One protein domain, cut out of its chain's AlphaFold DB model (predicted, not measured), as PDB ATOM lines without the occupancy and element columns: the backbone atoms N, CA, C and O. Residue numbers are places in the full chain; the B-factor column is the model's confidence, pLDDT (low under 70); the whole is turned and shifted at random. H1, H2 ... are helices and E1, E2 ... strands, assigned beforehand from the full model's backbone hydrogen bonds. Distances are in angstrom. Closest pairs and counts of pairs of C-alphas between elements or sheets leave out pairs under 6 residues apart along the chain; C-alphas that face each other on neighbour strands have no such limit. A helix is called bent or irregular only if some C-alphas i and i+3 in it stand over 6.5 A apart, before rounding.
ATOM      1  N   THR A   5     -42.213 -12.347  48.192       95.50
ATOM      2  CA  THR A   5     -41.024 -13.175  48.038       95.50
ATOM      3  C   THR A   5     -40.488 -12.934  46.637       95.50
ATOM      4  O   THR A   5     -41.278 -12.705  45.719       95.50
ATOM      5  N   ILE A   6     -39.171 -12.950  46.479       95.38
ATOM      6  CA  ILE A   6     -38.497 -12.744  45.196       95.38
ATOM      7  C   ILE A   6     -37.427 -13.803  44.968       95.38
ATOM      8  O   ILE A   6     -36.886 -14.389  45.911       95.38
ATOM      9  N   THR A   7     -37.082 -13.975  43.700       96.19
ATOM     10  CA  THR A   7     -35.907 -14.721  43.265       96.19
ATOM     11  C   THR A   7     -34.907 -13.743  42.674       96.19
ATOM     12  O   THR A   7     -35.269 -12.929  41.828       96.19
ATOM     13  N   VAL A   8     -33.659 -13.818  43.121       95.56
ATOM     14  CA  VAL A   8     -32.561 -12.981  42.640       95.56
ATOM     15  C   VAL A   8     -31.558 -13.845  41.894       95.56
ATOM     16  O   VAL A   8     -31.102 -14.863  42.412       95.56
ATOM     17  N   TYR A   9     -31.195 -13.422  40.692       95.12
ATOM     18  CA  TYR A   9     -30.141 -13.997  39.876       95.12
ATOM     19  C   TYR A   9     -28.957 -13.037  39.834       95.12
ATOM     20  O   TYR A   9     -29.080 -11.897  39.386       95.12
ATOM     21  N   ARG A  10     -27.797 -13.518  40.277       94.50
ATOM     22  CA  ARG A  10     -26.539 -12.772  40.281       94.50
ATOM     23  C   ARG A  10     -25.544 -13.436  39.350       94.50
ATOM     24  O   ARG A  10     -25.314 -14.638  39.451       94.50
ATOM     25  N   ASN A  11     -24.932 -12.654  38.470       92.75
ATOM     26  CA  ASN A  11     -23.819 -13.135  37.664       92.75
ATOM     27  C   ASN A  11     -22.516 -13.000  38.457       92.75
ATOM     28  O   ASN A  11     -22.065 -11.889  38.734       92.75
ATOM     29  N   GLU A  12     -21.906 -14.129  38.797       90.50
ATOM     30  CA  GLU A  12     -20.574 -14.192  39.384       90.50
ATOM     31  C   GLU A  12     -19.636 -14.866  38.381       90.50
ATOM     32  O   GLU A  12     -19.644 -16.086  38.224       90.50
ATOM     33  N   ASN A  13     -18.835 -14.062  37.676       87.25
ATOM     34  CA  ASN A  13     -17.829 -14.525  36.711       87.25
ATOM     35  C   ASN A  13     -18.386 -15.470  35.627       87.25
ATOM     36  O   ASN A  13     -17.758 -16.464  35.273       87.25
ATOM     37  N   GLY A  14     -19.576 -15.165  35.100       85.25
ATOM     38  CA  GLY A  14     -20.239 -15.964  34.064       85.25
ATOM     39  C   GLY A  14     -21.155 -17.065  34.601       85.25
ATOM     40  O   GLY A  14     -21.937 -17.616  33.830       85.25
ATOM     41  N   ILE A  15     -21.130 -17.338  35.909       88.75
ATOM     42  CA  ILE A  15     -22.033 -18.290  36.557       88.75
ATOM     43  C   ILE A  15     -23.191 -17.515  37.182       88.75
ATOM     44  O   ILE A  15     -22.993 -16.639  38.021       88.75
ATOM     45  N   TRP A  16     -24.416 -17.843  36.785       91.50
ATOM     46  CA  TRP A  16     -25.619 -17.235  37.348       91.50
ATOM     47  C   TRP A  16     -26.047 -17.973  38.614       91.50
ATOM     48  O   TRP A  16     -26.609 -19.065  38.540       91.50
ATOM     49  N   LYS A  17     -25.795 -17.389  39.786       93.12
ATOM     50  CA  LYS A  17     -26.293 -17.918  41.059       93.12
ATOM     51  C   LYS A  17     -27.697 -17.407  41.346       93.12
ATOM     52  O   LYS A  17     -28.030 -16.270  41.020       93.12
ATOM     53  N   ARG A  18     -28.503 -18.258  41.977       94.38
ATOM     54  CA  ARG A  18     -29.895 -17.989  42.332       94.38
ATOM     55  C   ARG A  18     -30.055 -17.900  43.845       94.38
ATOM     56  O   ARG A  18     -29.544 -18.749  44.571       94.38
ATOM     57  N   TYR A  19     -30.818 -16.915  44.300       95.38
ATOM     58  CA  TYR A  19     -31.122 -16.671  45.706       95.38
ATOM     59  C   TYR A  19     -32.619 -16.462  45.888       95.38
ATOM     60  O   TYR A  19     -33.256 -15.776  45.090       95.38
ATOM     61  N   TYR A  20     -33.173 -17.012  46.963       95.75
ATOM     62  CA  TYR A  20     -34.554 -16.762  47.364       95.75
ATOM     63  C   TYR A  20     -34.574 -15.797  48.536       95.75
ATOM     64  O   TYR A  20     -33.902 -16.031  49.540       95.75
ATOM     65  N   VAL A  21     -35.348 -14.721  48.410       95.62
ATOM     66  CA  VAL A  21     -35.455 -13.697  49.450       95.62
ATOM     67  C   VAL A  21     -36.918 -13.537  49.832       95.62
ATOM     68  O   VAL A  21     -37.762 -13.150  49.023       95.62
ATOM     69  N   TYR A  22     -37.211 -13.859  51.086       95.12
ATOM     70  CA  TYR A  22     -38.552 -13.837  51.658       95.12
ATOM     71  C   TYR A  22     -38.747 -12.582  52.503       95.12
ATOM     72  O   TYR A  22     -37.809 -12.103  53.140       95.12
ATOM     73  N   GLY A  23     -39.982 -12.084  52.572       94.38
ATOM     74  CA  GLY A  23     -40.313 -10.959  53.442       94.38
ATOM     75  C   GLY A  23     -39.846  -9.615  52.897       94.38
ATOM     76  O   GLY A  23     -39.456  -8.745  53.675       94.38
ATOM     77  N   VAL A  24     -39.907  -9.444  51.577       94.50
ATOM     78  CA  VAL A  24     -39.573  -8.198  50.876       94.50
ATOM     79  C   VAL A  24     -40.840  -7.463  50.451       94.50
ATOM     80  O   VAL A  24     -41.932  -8.037  50.418       94.50
ATOM     81  N   LEU A  25     -40.712  -6.188  50.094       93.81
ATOM     82  CA  LEU A  25     -41.802  -5.413  49.512       93.81
ATOM     83  C   LEU A  25     -41.460  -5.042  48.068       93.81
ATOM     84  O   LEU A  25     -40.683  -4.127  47.829       93.81
ATOM     85  N   TRP A  26     -42.060  -5.747  47.111       92.81
ATOM     86  CA  TRP A  26     -42.077  -5.363  45.702       92.81
ATOM     87  C   TRP A  26     -43.196  -4.354  45.424       92.81
ATOM     88  O   TRP A  26     -44.369  -4.668  45.644       92.81
ATOM     89  N   GLN A  27     -42.847  -3.179  44.909       89.31
ATOM     90  CA  GLN A  27     -43.783  -2.182  44.405       89.31
ATOM     91  C   GLN A  27     -43.504  -1.906  42.934       89.31
ATOM     92  O   GLN A  27     -42.405  -1.498  42.551       89.31
ATOM     93  N   ASP A  28     -44.537  -2.111  42.127       80.06
ATOM     94  CA  ASP A  28     -44.539  -1.628  40.761       80.06
ATOM     95  C   ASP A  28     -44.847  -0.121  40.778       80.06
ATOM     96  O   ASP A  28     -45.830   0.305  41.392       80.06
ATOM     97  N   SER A  29     -43.966   0.706  40.205       64.25
ATOM     98  CA  SER A  29     -44.129   2.167  40.243       64.25
ATOM     99  C   SER A  29     -44.972   2.728  39.090       64.25
ATOM    100  O   SER A  29     -45.055   3.954  38.968       64.25
ATOM    101  N   GLU A  30     -45.645   1.892  38.288       56.81
ATOM    102  CA  GLU A  30     -46.538   2.344  37.208       56.81
ATOM    103  C   GLU A  30     -47.631   3.318  37.696       56.81
ATOM    104  O   GLU A  30     -47.956   4.278  36.998       56.81
ATOM    105  N   ALA A  31     -48.157   3.150  38.918       44.50
ATOM    106  CA  ALA A  31     -49.293   3.940  39.414       44.50
ATOM    107  C   ALA A  31     -48.932   5.256  40.141       44.50
ATOM    108  O   ALA A  31     -49.781   6.138  40.258       44.50
ATOM    109  N   PHE A  32     -47.703   5.424  40.649       42.66
ATOM    110  CA  PHE A  32     -47.351   6.593  41.483       42.66
ATOM    111  C   PHE A  32     -46.714   7.747  40.687       42.66
ATOM    112  O   PHE A  32     -46.800   8.909  41.090       42.66
ATOM    113  N   ASN A  33     -46.108   7.456  39.531       42.16
ATOM    114  CA  ASN A  33     -45.404   8.459  38.723       42.16
ATOM    115  C   ASN A  33     -46.320   9.324  37.839       42.16
ATOM    116  O   ASN A  33     -45.896  10.394  37.406       42.16
ATOM    117  N   THR A  34     -47.586   8.944  37.628       42.97
ATOM    118  CA  THR A  34     -48.541   9.733  36.822       42.97
ATOM    119  C   THR A  34     -48.831  11.118  37.413       42.97
ATOM    120  O   THR A  34     -49.192  12.029  36.676       42.97
ATOM    121  N   ILE A  35     -48.651  11.312  38.725       49.28
ATOM    122  CA  ILE A  35     -49.117  12.528  39.414       49.28
ATOM    123  C   ILE A  35     -48.025  13.612  39.513       49.28
ATOM    124  O   ILE A  35     -48.347  14.768  39.769       49.28
ATOM    125  N   LYS A  36     -46.733  13.289  39.316       47.16
ATOM    126  CA  LYS A  36     -45.640  14.220  39.683       47.16
ATOM    127  C   LYS A  36     -44.667  14.650  38.591       47.16
ATOM    128  O   LYS A  36     -44.042  15.688  38.772       47.16
ATOM    129  N   SER A  37     -44.496  13.919  37.494       42.03
ATOM    130  CA  SER A  37     -43.533  14.341  36.472       42.03
ATOM    131  C   SER A  37     -43.879  13.735  35.121       42.03
ATOM    132  O   SER A  37     -43.996  12.521  35.000       42.03
ATOM    133  N   GLY A  38     -44.050  14.575  34.099       43.78
ATOM    134  CA  GLY A  38     -44.392  14.187  32.725       43.78
ATOM    135  C   GLY A  38     -43.290  13.430  31.969       43.78
ATOM    136  O   GLY A  38     -43.177  13.587  30.758       43.78
ATOM    137  N   LEU A  39     -42.473  12.628  32.656       45.19
ATOM    138  CA  LEU A  39     -41.430  11.786  32.077       45.19
ATOM    139  C   LEU A  39     -41.758  10.315  32.356       45.19
ATOM    140  O   LEU A  39     -41.710   9.841  33.490       45.19
ATOM    141  N   LYS A  40     -42.135   9.606  31.289       42.12
ATOM    142  CA  LYS A  40     -42.393   8.165  31.280       42.12
ATOM    143  C   LYS A  40     -41.071   7.394  31.315       42.12
ATOM    144  O   LYS A  40     -40.521   7.095  30.263       42.12
ATOM    145  N   ASP A  41     -40.644   6.974  32.497       45.59
ATOM    146  CA  ASP A  41     -39.864   5.738  32.644       45.59
ATOM    147  C   ASP A  41     -40.788   4.684  33.270       45.59
ATOM    148  O   ASP A  41     -40.824   4.450  34.480       45.59
ATOM    149  N   ALA A  42     -41.643   4.124  32.409       50.03
ATOM    150  CA  ALA A  42     -42.841   3.346  32.740       50.03
ATOM    151  C   ALA A  42     -42.572   1.938  33.308       50.03
ATOM    152  O   ALA A  42     -43.495   1.152  33.426       50.03
ATOM    153  N   ASN A  43     -41.326   1.607  33.649       58.03
ATOM    154  CA  ASN A  43     -40.919   0.260  34.054       58.03
ATOM    155  C   ASN A  43     -40.082   0.274  35.342       58.03
ATOM    156  O   ASN A  43     -39.157  -0.508  35.509       58.03
ATOM    157  N   SER A  44     -40.369   1.211  36.244       75.75
ATOM    158  CA  SER A  44     -39.562   1.418  37.447       75.75
ATOM    159  C   SER A  44     -39.961   0.449  38.570       75.75
ATOM    160  O   SER A  44     -41.061   0.532  39.118       75.75
ATOM    161  N   LEU A  45     -39.046  -0.435  38.963       87.62
ATOM    162  CA  LEU A  45     -39.156  -1.251  40.172       87.62
ATOM    163  C   LEU A  45     -38.754  -0.424  41.394       87.62
ATOM    164  O   LEU A  45     -37.681   0.178  41.399       87.62
ATOM    165  N   ARG A  46     -39.561  -0.488  42.458       91.38
ATOM    166  CA  ARG A  46     -39.125  -0.179  43.825       91.38
ATOM    167  C   ARG A  46     -39.223  -1.421  44.691       91.38
ATOM    168  O   ARG A  46     -40.303  -1.976  44.886       91.38
ATOM    169  N   LEU A  47     -38.090  -1.864  45.212       92.62
ATOM    170  CA  LEU A  47     -37.990  -3.061  46.027       92.62
ATOM    171  C   LEU A  47     -37.365  -2.715  47.378       92.62
ATOM    172  O   LEU A  47     -36.273  -2.164  47.441       92.62
ATOM    173  N   PHE A  48     -38.049  -3.067  48.463       94.38
ATOM    174  CA  PHE A  48     -37.544  -2.881  49.822       94.38
ATOM    175  C   PHE A  48     -37.168  -4.236  50.413       94.38
ATOM    176  O   PHE A  48     -38.016  -5.129  50.529       94.38
ATOM    177  N   ILE A  49     -35.903  -4.386  50.798       94.88
ATOM    178  CA  ILE A  49     -35.355  -5.608  51.393       94.88
ATOM    179  C   ILE A  49     -34.917  -5.288  52.824       94.88
ATOM    180  O   ILE A  49     -33.884  -4.646  53.014       94.88
ATOM    181  N   PRO A  50     -35.674  -5.710  53.851       94.88
ATOM    182  CA  PRO A  50     -35.248  -5.567  55.237       94.88
ATOM    183  C   PRO A  50     -33.872  -6.183  55.483       94.88
ATOM    184  O   PRO A  50     -33.583  -7.277  55.005       94.88
ATOM    185  N   HIS A  51     -33.051  -5.552  56.323       92.75
ATOM    186  CA  HIS A  51     -31.771  -6.150  56.726       92.75
ATOM    187  C   HIS A  51     -31.961  -7.483  57.467       92.75
ATOM    188  O   HIS A  51     -31.079  -8.334  57.431       92.75
ATOM    189  N   SER A  52     -33.130  -7.710  58.081       91.25
ATOM    190  CA  SER A  52     -33.481  -8.991  58.705       91.25
ATOM    191  C   SER A  52     -33.592 -10.151  57.711       91.25
ATOM    192  O   SER A  52     -33.641 -11.300  58.136       91.25
ATOM    193  N   CYS A  53     -33.642  -9.877  56.403       90.56
ATOM    194  CA  CYS A  53     -33.591 -10.904  55.363       90.56
ATOM    195  C   CYS A  53     -32.172 -11.458  55.136       90.56
ATOM    196  O   CYS A  53     -32.031 -12.407  54.369       90.56
ATOM    197  N   ASN A  54     -31.133 -10.882  55.763       90.94
ATOM    198  CA  ASN A  54     -29.723 -11.268  55.598       90.94
ATOM    199  C   ASN A  54     -29.280 -11.374  54.125       90.94
ATOM    200  O   ASN A  54     -28.444 -12.205  53.772       90.94
ATOM    201  N   PHE A  55     -29.847 -10.531  53.261       94.12
ATOM    202  CA  PHE A  55     -29.534 -10.486  51.840       94.12
ATOM    203  C   PHE A  55     -29.139  -9.066  51.445       94.12
ATOM    204  O   PHE A  55     -29.898  -8.124  51.671       94.12
ATOM    205  N   GLU A  56     -27.964  -8.931  50.834       94.81
ATOM    206  CA  GLU A  56     -27.492  -7.669  50.275       94.81
ATOM    207  C   GLU A  56     -27.693  -7.670  48.749       94.81
ATOM    208  O   GLU A  56     -27.040  -8.457  48.047       94.81
ATOM    209  N   PRO A  57     -28.596  -6.826  48.216       94.56
ATOM    210  CA  PRO A  57     -28.772  -6.667  46.778       94.56
ATOM    211  C   PRO A  57     -27.573  -5.938  46.161       94.56
ATOM    212  O   PRO A  57     -27.022  -5.014  46.757       94.56
ATOM    213  N   LEU A  58     -27.191  -6.316  44.942       95.00
ATOM    214  CA  LEU A  58     -26.133  -5.654  44.181       95.00
ATOM    215  C   LEU A  58     -26.674  -5.084  42.870       95.00
ATOM    216  O   LEU A  58     -27.646  -5.568  42.287       95.00
ATOM    217  N   LYS A  59     -25.999  -4.049  42.364       93.00
ATOM    218  CA  LYS A  59     -26.272  -3.528  41.020       93.00
ATOM    219  C   LYS A  59     -26.063  -4.631  39.982       93.00
ATOM    220  O   LYS A  59     -25.093  -5.379  40.076       93.00
ATOM    221  N   LYS A  60     -26.918  -4.655  38.954       92.56
ATOM    222  CA  LYS A  60     -26.989  -5.676  37.888       92.56
ATOM    223  C   LYS A  60     -27.548  -7.037  38.303       92.56
ATOM    224  O   LYS A  60     -27.662  -7.900  37.433       92.56
ATOM    225  N   ASP A  61     -27.926  -7.236  39.564       94.69
ATOM    226  CA  ASP A  61     -28.749  -8.394  39.907       94.69
ATOM    227  C   ASP A  61     -30.066  -8.333  39.124       94.69
ATOM    228  O   ASP A  61     -30.644  -7.260  38.924       94.69
ATOM    229  N   MET A  62     -30.542  -9.491  38.683       93.62
ATOM    230  CA  MET A  62     -31.839  -9.636  38.032       93.62
ATOM    231  C   MET A  62     -32.818 -10.222  39.040       93.62
ATOM    232  O   MET A  62     -32.527 -11.238  39.666       93.62
ATOM    233  N   VAL A  63     -33.967  -9.586  39.223       94.44
ATOM    234  CA  VAL A  63     -34.959  -9.972  40.227       94.44
ATOM    235  C   VAL A  63     -36.284 -10.319  39.570       94.44
ATOM    236  O   VAL A  63     -36.713  -9.658  38.627       94.44
ATOM    237  N   LEU A  64     -36.920 -11.370  40.077       93.69
ATOM    238  CA  LEU A  64     -38.250 -11.812  39.678       93.69
ATOM    239  C   LEU A  64     -39.147 -11.868  40.910       93.69
ATOM    240  O   LEU A  64     -38.709 -12.256  41.999       93.69
ATOM    241  N   LYS A  65     -40.421 -11.523  40.732       92.19
ATOM    242  CA  LYS A  65     -41.432 -11.699  41.773       92.19
ATOM    243  C   LYS A  65     -41.776 -13.186  41.924       92.19
ATOM    244  O   LYS A  65     -42.073 -13.862  40.947       92.19
ATOM    245  N   GLY A  66     -41.782 -13.675  43.162       92.62
ATOM    246  CA  GLY A  66     -42.068 -15.068  43.502       92.62
ATOM    247  C   GLY A  66     -40.834 -15.974  43.544       92.62
ATOM    248  O   GLY A  66     -39.696 -15.531  43.388       92.62
ATOM    249  N   ILE A  67     -41.084 -17.261  43.800       93.00
ATOM    250  CA  ILE A  67     -40.074 -18.324  43.776       93.00
ATOM    251  C   ILE A  67     -40.026 -18.914  42.372       93.00
ATOM    252  O   ILE A  67     -40.998 -19.510  41.913       93.00
ATOM    253  N   VAL A  68     -38.888 -18.752  41.705       93.00
ATOM    254  CA  VAL A  68     -38.638 -19.284  40.367       93.00
ATOM    255  C   VAL A  68     -37.612 -20.400  40.488       93.00
ATOM    256  O   VAL A  68     -36.448 -20.161  40.814       93.00
ATOM    257  N   ASP A  69     -38.039 -21.638  40.246       90.06
ATOM    258  CA  ASP A  69     -37.156 -22.808  40.274       90.06
ATOM    259  C   ASP A  69     -36.539 -23.090  38.897       90.06
ATOM    260  O   ASP A  69     -36.616 -24.183  38.352       90.06
ATOM    261  N   TYR A  70     -35.914 -22.073  38.308       89.38
ATOM    262  CA  TYR A  70     -35.156 -22.215  37.068       89.38
ATOM    263  C   TYR A  70     -33.689 -21.853  37.284       89.38
ATOM    264  O   TYR A  70     -33.385 -20.936  38.048       89.38
ATOM    265  N   GLN A  71     -32.780 -22.567  36.630       87.81
ATOM    266  CA  GLN A  71     -31.347 -22.295  36.662       87.81
ATOM    267  C   GLN A  71     -30.912 -21.844  35.268       87.81
ATOM    268  O   GLN A  71     -31.097 -22.578  34.301       87.81
ATOM    269  N   VAL A  72     -30.330 -20.646  35.172       88.25
ATOM    270  CA  VAL A  72     -29.835 -20.103  33.898       88.25
ATOM    271  C   VAL A  72     -28.687 -20.975  33.401       88.25
ATOM    272  O   VAL A  72     -27.722 -21.197  34.139       88.25
ATOM    273  N   GLN A  73     -28.796 -21.458  32.164       82.56
ATOM    274  CA  GLN A  73     -27.809 -22.362  31.572       82.56
ATOM    275  C   GLN A  73     -26.829 -21.618  30.672       82.56
ATOM    276  O   GLN A  73     -25.634 -21.902  30.699       82.56
ATOM    277  N   SER A  74     -27.315 -20.659  29.878       78.38
ATOM    278  CA  SER A  74     -26.494 -20.003  28.859       78.38
ATOM    279  C   SER A  74     -26.651 -18.489  28.845       78.38
ATOM    280  O   SER A  74     -25.651 -17.774  28.752       78.38
ATOM    281  N   LYS A  75     -27.881 -17.965  28.934       85.75
ATOM    282  CA  LYS A  75     -28.140 -16.530  28.760       85.75
ATOM    283  C   LYS A  75     -29.184 -16.018  29.752       85.75
ATOM    284  O   LYS A  75     -30.222 -16.644  29.923       85.75
ATOM    285  N   PRO A  76     -29.010 -14.807  30.311       85.38
ATOM    286  CA  PRO A  76     -30.020 -14.203  31.183       85.38
ATOM    287  C   PRO A  76     -31.366 -13.982  30.483       85.38
ATOM    288  O   PRO A  76     -32.394 -13.885  31.146       85.38
ATOM    289  N   SER A  77     -31.379 -13.942  29.146       86.50
ATOM    290  CA  SER A  77     -32.609 -13.830  28.364       86.50
ATOM    291  C   SER A  77     -33.587 -14.988  28.572       86.50
ATOM    292  O   SER A  77     -34.774 -14.823  28.311       86.50
ATOM    293  N   GLU A  78     -33.109 -16.128  29.078       88.50
ATOM    294  CA  GLU A  78     -33.934 -17.276  29.466       88.50
ATOM    295  C   GLU A  78     -34.899 -16.946  30.620       88.50
ATOM    296  O   GLU A  78     -35.883 -17.653  30.814       88.50
ATOM    297  N   LEU A  79     -34.659 -15.857  31.364       87.62
ATOM    298  CA  LEU A  79     -35.505 -15.434  32.480       87.62
ATOM    299  C   LEU A  79     -36.747 -14.646  32.043       87.62
ATOM    300  O   LEU A  79     -37.771 -14.726  32.714       87.62
ATOM    301  N   TYR A  80     -36.689 -13.907  30.928       86.62
ATOM    302  CA  TYR A  80     -37.819 -13.102  30.440       86.62
ATOM    303  C   TYR A  80     -39.120 -13.892  30.192       86.62
ATOM    304  O   TYR A  80     -40.180 -13.364  30.515       86.62
ATOM    305  N   PRO A  81     -39.109 -15.136  29.662       86.69
ATOM    306  CA  PRO A  81     -40.339 -15.920  29.546       86.69
ATOM    307  C   PRO A  81     -40.874 -16.441  30.889       86.69
ATOM    308  O   PRO A  81     -42.021 -16.876  30.946       86.69
ATOM    309  N   LEU A  82     -40.074 -16.427  31.963       85.88
ATOM    310  CA  LEU A  82     -40.477 -16.945  33.277       85.88
ATOM    311  C   LEU A  82     -41.297 -15.937  34.085       85.88
ATOM    312  O   LEU A  82     -41.960 -16.320  35.047       85.88
ATOM    313  N   GLY A  83     -41.246 -14.656  33.718       84.19
ATOM    314  CA  GLY A  83     -42.022 -13.617  34.371       84.19
ATOM    315  C   GLY A  83     -41.435 -12.225  34.190       84.19
ATOM    316  O   GLY A  83     -40.603 -11.968  33.323       84.19
ATOM    317  N   ASP A  84     -41.888 -11.319  35.049       84.38
ATOM    318  CA  ASP A  84     -41.479  -9.922  35.047       84.38
ATOM    319  C   ASP A  84     -40.083  -9.778  35.682       84.38
ATOM    320  O   ASP A  84     -39.920  -9.743  36.905       84.38
ATOM    321  N   VAL A  85     -39.058  -9.808  34.825       89.25
ATOM    322  CA  VAL A  85     -37.655  -9.678  35.224       89.25
ATOM    323  C   VAL A  85     -37.267  -8.210  35.265       89.25
ATOM    324  O   VAL A  85     -37.326  -7.521  34.250       89.25
ATOM    325  N   ARG A  86     -36.766  -7.763  36.414       91.00
ATOM    326  CA  ARG A  86     -36.229  -6.412  36.594       91.00
ATOM    327  C   ARG A  86     -34.745  -6.467  36.869       91.00
ATOM    328  O   ARG A  86     -34.276  -7.324  37.612       91.00
ATOM    329  N   THR A  87     -33.997  -5.540  36.295       92.25
ATOM    330  CA  THR A  87     -32.569  -5.403  36.584       92.25
ATOM    331  C   THR A  87     -32.366  -4.310  37.620       92.25
ATOM    332  O   THR A  87     -32.817  -3.181  37.422       92.25
ATOM    333  N   ILE A  88     -31.649  -4.618  38.700       93.06
ATOM    334  CA  ILE A  88     -31.292  -3.643  39.731       93.06
ATOM    335  C   ILE A  88     -30.326  -2.605  39.149       93.06
ATOM    336  O   ILE A  88     -29.231  -2.935  38.680       93.06
ATOM    337  N   THR A  89     -30.709  -1.334  39.224       91.31
ATOM    338  CA  THR A  89     -29.911  -0.187  38.770       91.31
ATOM    339  C   THR A  89     -29.359   0.618  39.943       91.31
ATOM    340  O   THR A  89     -28.208   1.073  39.889       91.31
ATOM    341  N   THR A  90     -30.130   0.748  41.023       91.38
ATOM    342  CA  THR A  90     -29.740   1.464  42.241       91.38
ATOM    343  C   THR A  90     -29.946   0.597  43.473       91.38
ATOM    344  O   THR A  90     -30.843  -0.242  43.527       91.38
ATOM    345  N   VAL A  91     -29.065   0.787  44.451       94.06
ATOM    346  CA  VAL A  91     -29.140   0.153  45.764       94.06
ATOM    347  C   VAL A  91     -28.757   1.220  46.769       94.06
ATOM    348  O   VAL A  91     -27.625   1.708  46.742       94.06
ATOM    349  N   ASP A  92     -29.694   1.555  47.638       93.38
ATOM    350  CA  ASP A  92     -29.546   2.548  48.685       93.38
ATOM    351  C   ASP A  92     -29.706   1.854  50.037       93.38
ATOM    352  O   ASP A  92     -30.633   1.073  50.263       93.38
ATOM    353  N   ARG A  93     -28.757   2.098  50.942       94.19
ATOM    354  CA  ARG A  93     -28.734   1.474  52.266       94.19
ATOM    355  C   ARG A  93     -29.351   2.422  53.285       94.19
ATOM    356  O   ARG A  93     -28.813   3.496  53.536       94.19
ATOM    357  N   PHE A  94     -30.438   1.987  53.908       92.06
ATOM    358  CA  PHE A  94     -31.112   2.701  54.987       92.06
ATOM    359  C   PHE A  94     -30.890   1.940  56.296       92.06
ATOM    360  O   PHE A  94     -31.693   1.102  56.706       92.06
ATOM    361  N   ASP A  95     -29.766   2.201  56.964       88.94
ATOM    362  CA  ASP A  95     -29.389   1.555  58.232       88.94
ATOM    363  C   ASP A  95     -29.839   2.312  59.500       88.94
ATOM    364  O   ASP A  95     -29.504   1.914  60.625       88.94
ATOM    365  N   PHE A  96     -30.665   3.344  59.326       81.75
ATOM    366  CA  PHE A  96     -31.210   4.195  60.381       81.75
ATOM    367  C   PHE A  96     -32.726   4.003  60.573       81.75
ATOM    368  O   PHE A  96     -33.432   3.499  59.704       81.75
ATOM    369  N   GLY A  97     -33.240   4.418  61.735       77.75
ATOM    370  CA  GLY A  97     -34.665   4.314  62.075       77.75
ATOM    371  C   GLY A  97     -35.123   2.912  62.510       77.75
ATOM    372  O   GLY A  97     -34.318   2.009  62.734       77.75
ATOM    373  N   GLY A  98     -36.441   2.748  62.675       80.19
ATOM    374  CA  GLY A  98     -37.061   1.509  63.179       80.19
ATOM    375  C   GLY A  98     -37.164   0.372  62.155       80.19
ATOM    376  O   GLY A  98     -37.436  -0.764  62.534       80.19
ATOM    377  N   LEU A  99     -36.928   0.654  60.872       84.81
ATOM    378  CA  LEU A  99     -36.969  -0.331  59.794       84.81
ATOM    379  C   LEU A  99     -35.713  -0.203  58.935       84.81
ATOM    380  O   LEU A  99     -35.700   0.529  57.949       84.81
ATOM    381  N   LYS A 100     -34.661  -0.932  59.303       93.00
ATOM    382  CA  LYS A 100     -33.427  -0.976  58.513       93.00
ATOM    383  C   LYS A 100     -33.624  -1.837  57.269       93.00
ATOM    384  O   LYS A 100     -34.035  -2.996  57.387       93.00
ATOM    385  N   HIS A 101     -33.344  -1.290  56.097       94.06
ATOM    386  CA  HIS A 101     -33.588  -1.958  54.822       94.06
ATOM    387  C   HIS A 101     -32.676  -1.428  53.712       94.06
ATOM    388  O   HIS A 101     -32.109  -0.343  53.811       94.06
ATOM    389  N   TYR A 102     -32.578  -2.197  52.635       94.94
ATOM    390  CA  TYR A 102     -32.111  -1.714  51.346       94.94
ATOM    391  C   TYR A 102     -33.320  -1.262  50.528       94.94
ATOM    392  O   TYR A 102     -34.300  -2.006  50.419       94.94
ATOM    393  N   GLU A 103     -33.247  -0.065  49.954       93.50
ATOM    394  CA  GLU A 103     -34.156   0.384  48.902       93.50
ATOM    395  C   GLU A 103     -33.474   0.152  47.553       93.50
ATOM    396  O   GLU A 103     -32.313   0.500  47.342       93.50
ATOM    397  N   VAL A 104     -34.183  -0.511  46.651       93.38
ATOM    398  CA  VAL A 104     -33.656  -0.971  45.375       93.38
ATOM    399  C   VAL A 104     -34.509  -0.391  44.261       93.38
ATOM    400  O   VAL A 104     -35.718  -0.629  44.205       93.38
ATOM    401  N   GLY A 105     -33.860   0.332  43.355       90.62
ATOM    402  CA  GLY A 105     -34.440   0.773  42.094       90.62
ATOM    403  C   GLY A 105     -34.056  -0.181  40.969       90.62
ATOM    404  O   GLY A 105     -32.917  -0.655  40.901       90.62
ATOM    405  N   GLY A 106     -34.991  -0.466  40.070       87.00
ATOM    406  CA  GLY A 106     -34.724  -1.301  38.900       87.00
ATOM    407  C   GLY A 106     -35.559  -0.926  37.686       87.00
ATOM    408  O   GLY A 106     -36.484  -0.123  37.792       87.00
ATOM    409  N   ARG A 107     -35.207  -1.506  36.537       83.19
ATOM    410  CA  ARG A 107     -35.960  -1.388  35.283       83.19
ATOM    411  C   ARG A 107     -36.115  -2.722  34.572       83.19
ATOM    412  O   ARG A 107     -35.173  -3.544  34.694       83.19
TER     413      ARG A 107
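What this domain is: This is residues 5 to 107 of the 107 residues of an uncharacterized protein of Anaerotignum propionicum DSM 1682 (UniProt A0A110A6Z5). A closed barrel of six antiparallel strands makes the core, with two of its strands, E2 and E5, sharply bent, and the short helix H1 packs on its outside over E4. Between E2 and E3, the long loop of residues 29 to 44 reaches away from the barrel. The printed part has 103 residues, with six named strands and one named helix in the order E1, E2, E3, E4, H1, E5, E6; the class is mostly strand. Round the ring run E1, E2, E3, E6, E5, E4 and back to E1. The whole is compact, with a radius of gyration of the C-alphas of 14.1 A and spans of 41 by 33 by 22 A.

Where its parts are: Find C-alpha 5 at (-41.024, -13.175, 48.038), where E1, residues 5 to 12, begins its 22.2 A. E2, residues 15 to 28, is the longest strand by residues; it covers 28.3 A from first to last C-alpha and bends by 100 degrees at residue 23. Go on to E3, residues 45 to 50, and E4, residues 62 to 65. H1, residues 76 to 82, starts with C-alpha 76 at (-30.020, -14.203, 31.183) and is only just irregular, C-alphas 78 and 81 being 6.55 A apart. E5, residues 85 to 94, covers 24.2 A and bends by 66 degrees at residue 89. E6, residues 101 to 106, ends at C-alpha 106, (-34.724, -1.301, 38.900).

How they stand to each other: Start at the hairpin of E1 and E2, antiparallel at 146 degrees, where N 8 and O 19 are 2.8 A apart, within hydrogen-bond range. The pairing of E2 is staggered: its residues 15 to 22 pair with E1 and 25 to 28 with E3, where you find N 27 and O 46 at 2.8 A. E1, E2 and E3 form a meander, each strand the antiparallel neighbour of the one before. With E4 they make a Greek key, a meander whose first strand is also the antiparallel neighbour of the fourth; N 9 and O 62 are 2.8 A apart. On the other side of E3 look for E6, with N 47 and O 104 at 2.9 A. E6 and E5 form a hairpin, with N 92 and O 103 at 2.8 A. E5 and E4 are antiparallel neighbours, with N 63 and O 86 at 2.8 A, and the ring is closed by E4 and E1. H1 is on the barrel, outside it, at a height over the sheet of 8.9 A; it lies over E4 and runs along the strands, at 7 degrees to E4 on the local plane. In H1, 0 of 3 O i to N i+4 pairs are within hydrogen-bond range, beside 3 of 4 O i to N i+3 pairs.

The domain as a whole: The two C-alphas farthest apart are those of Ser 74 and Gly 97, 42.0 A. The printed part has no cut. The links E2 to E3 and E3 to E4 are long. The mean pLDDT of the printed part is 84.4; look at residues 29 to 43 for the values under 70.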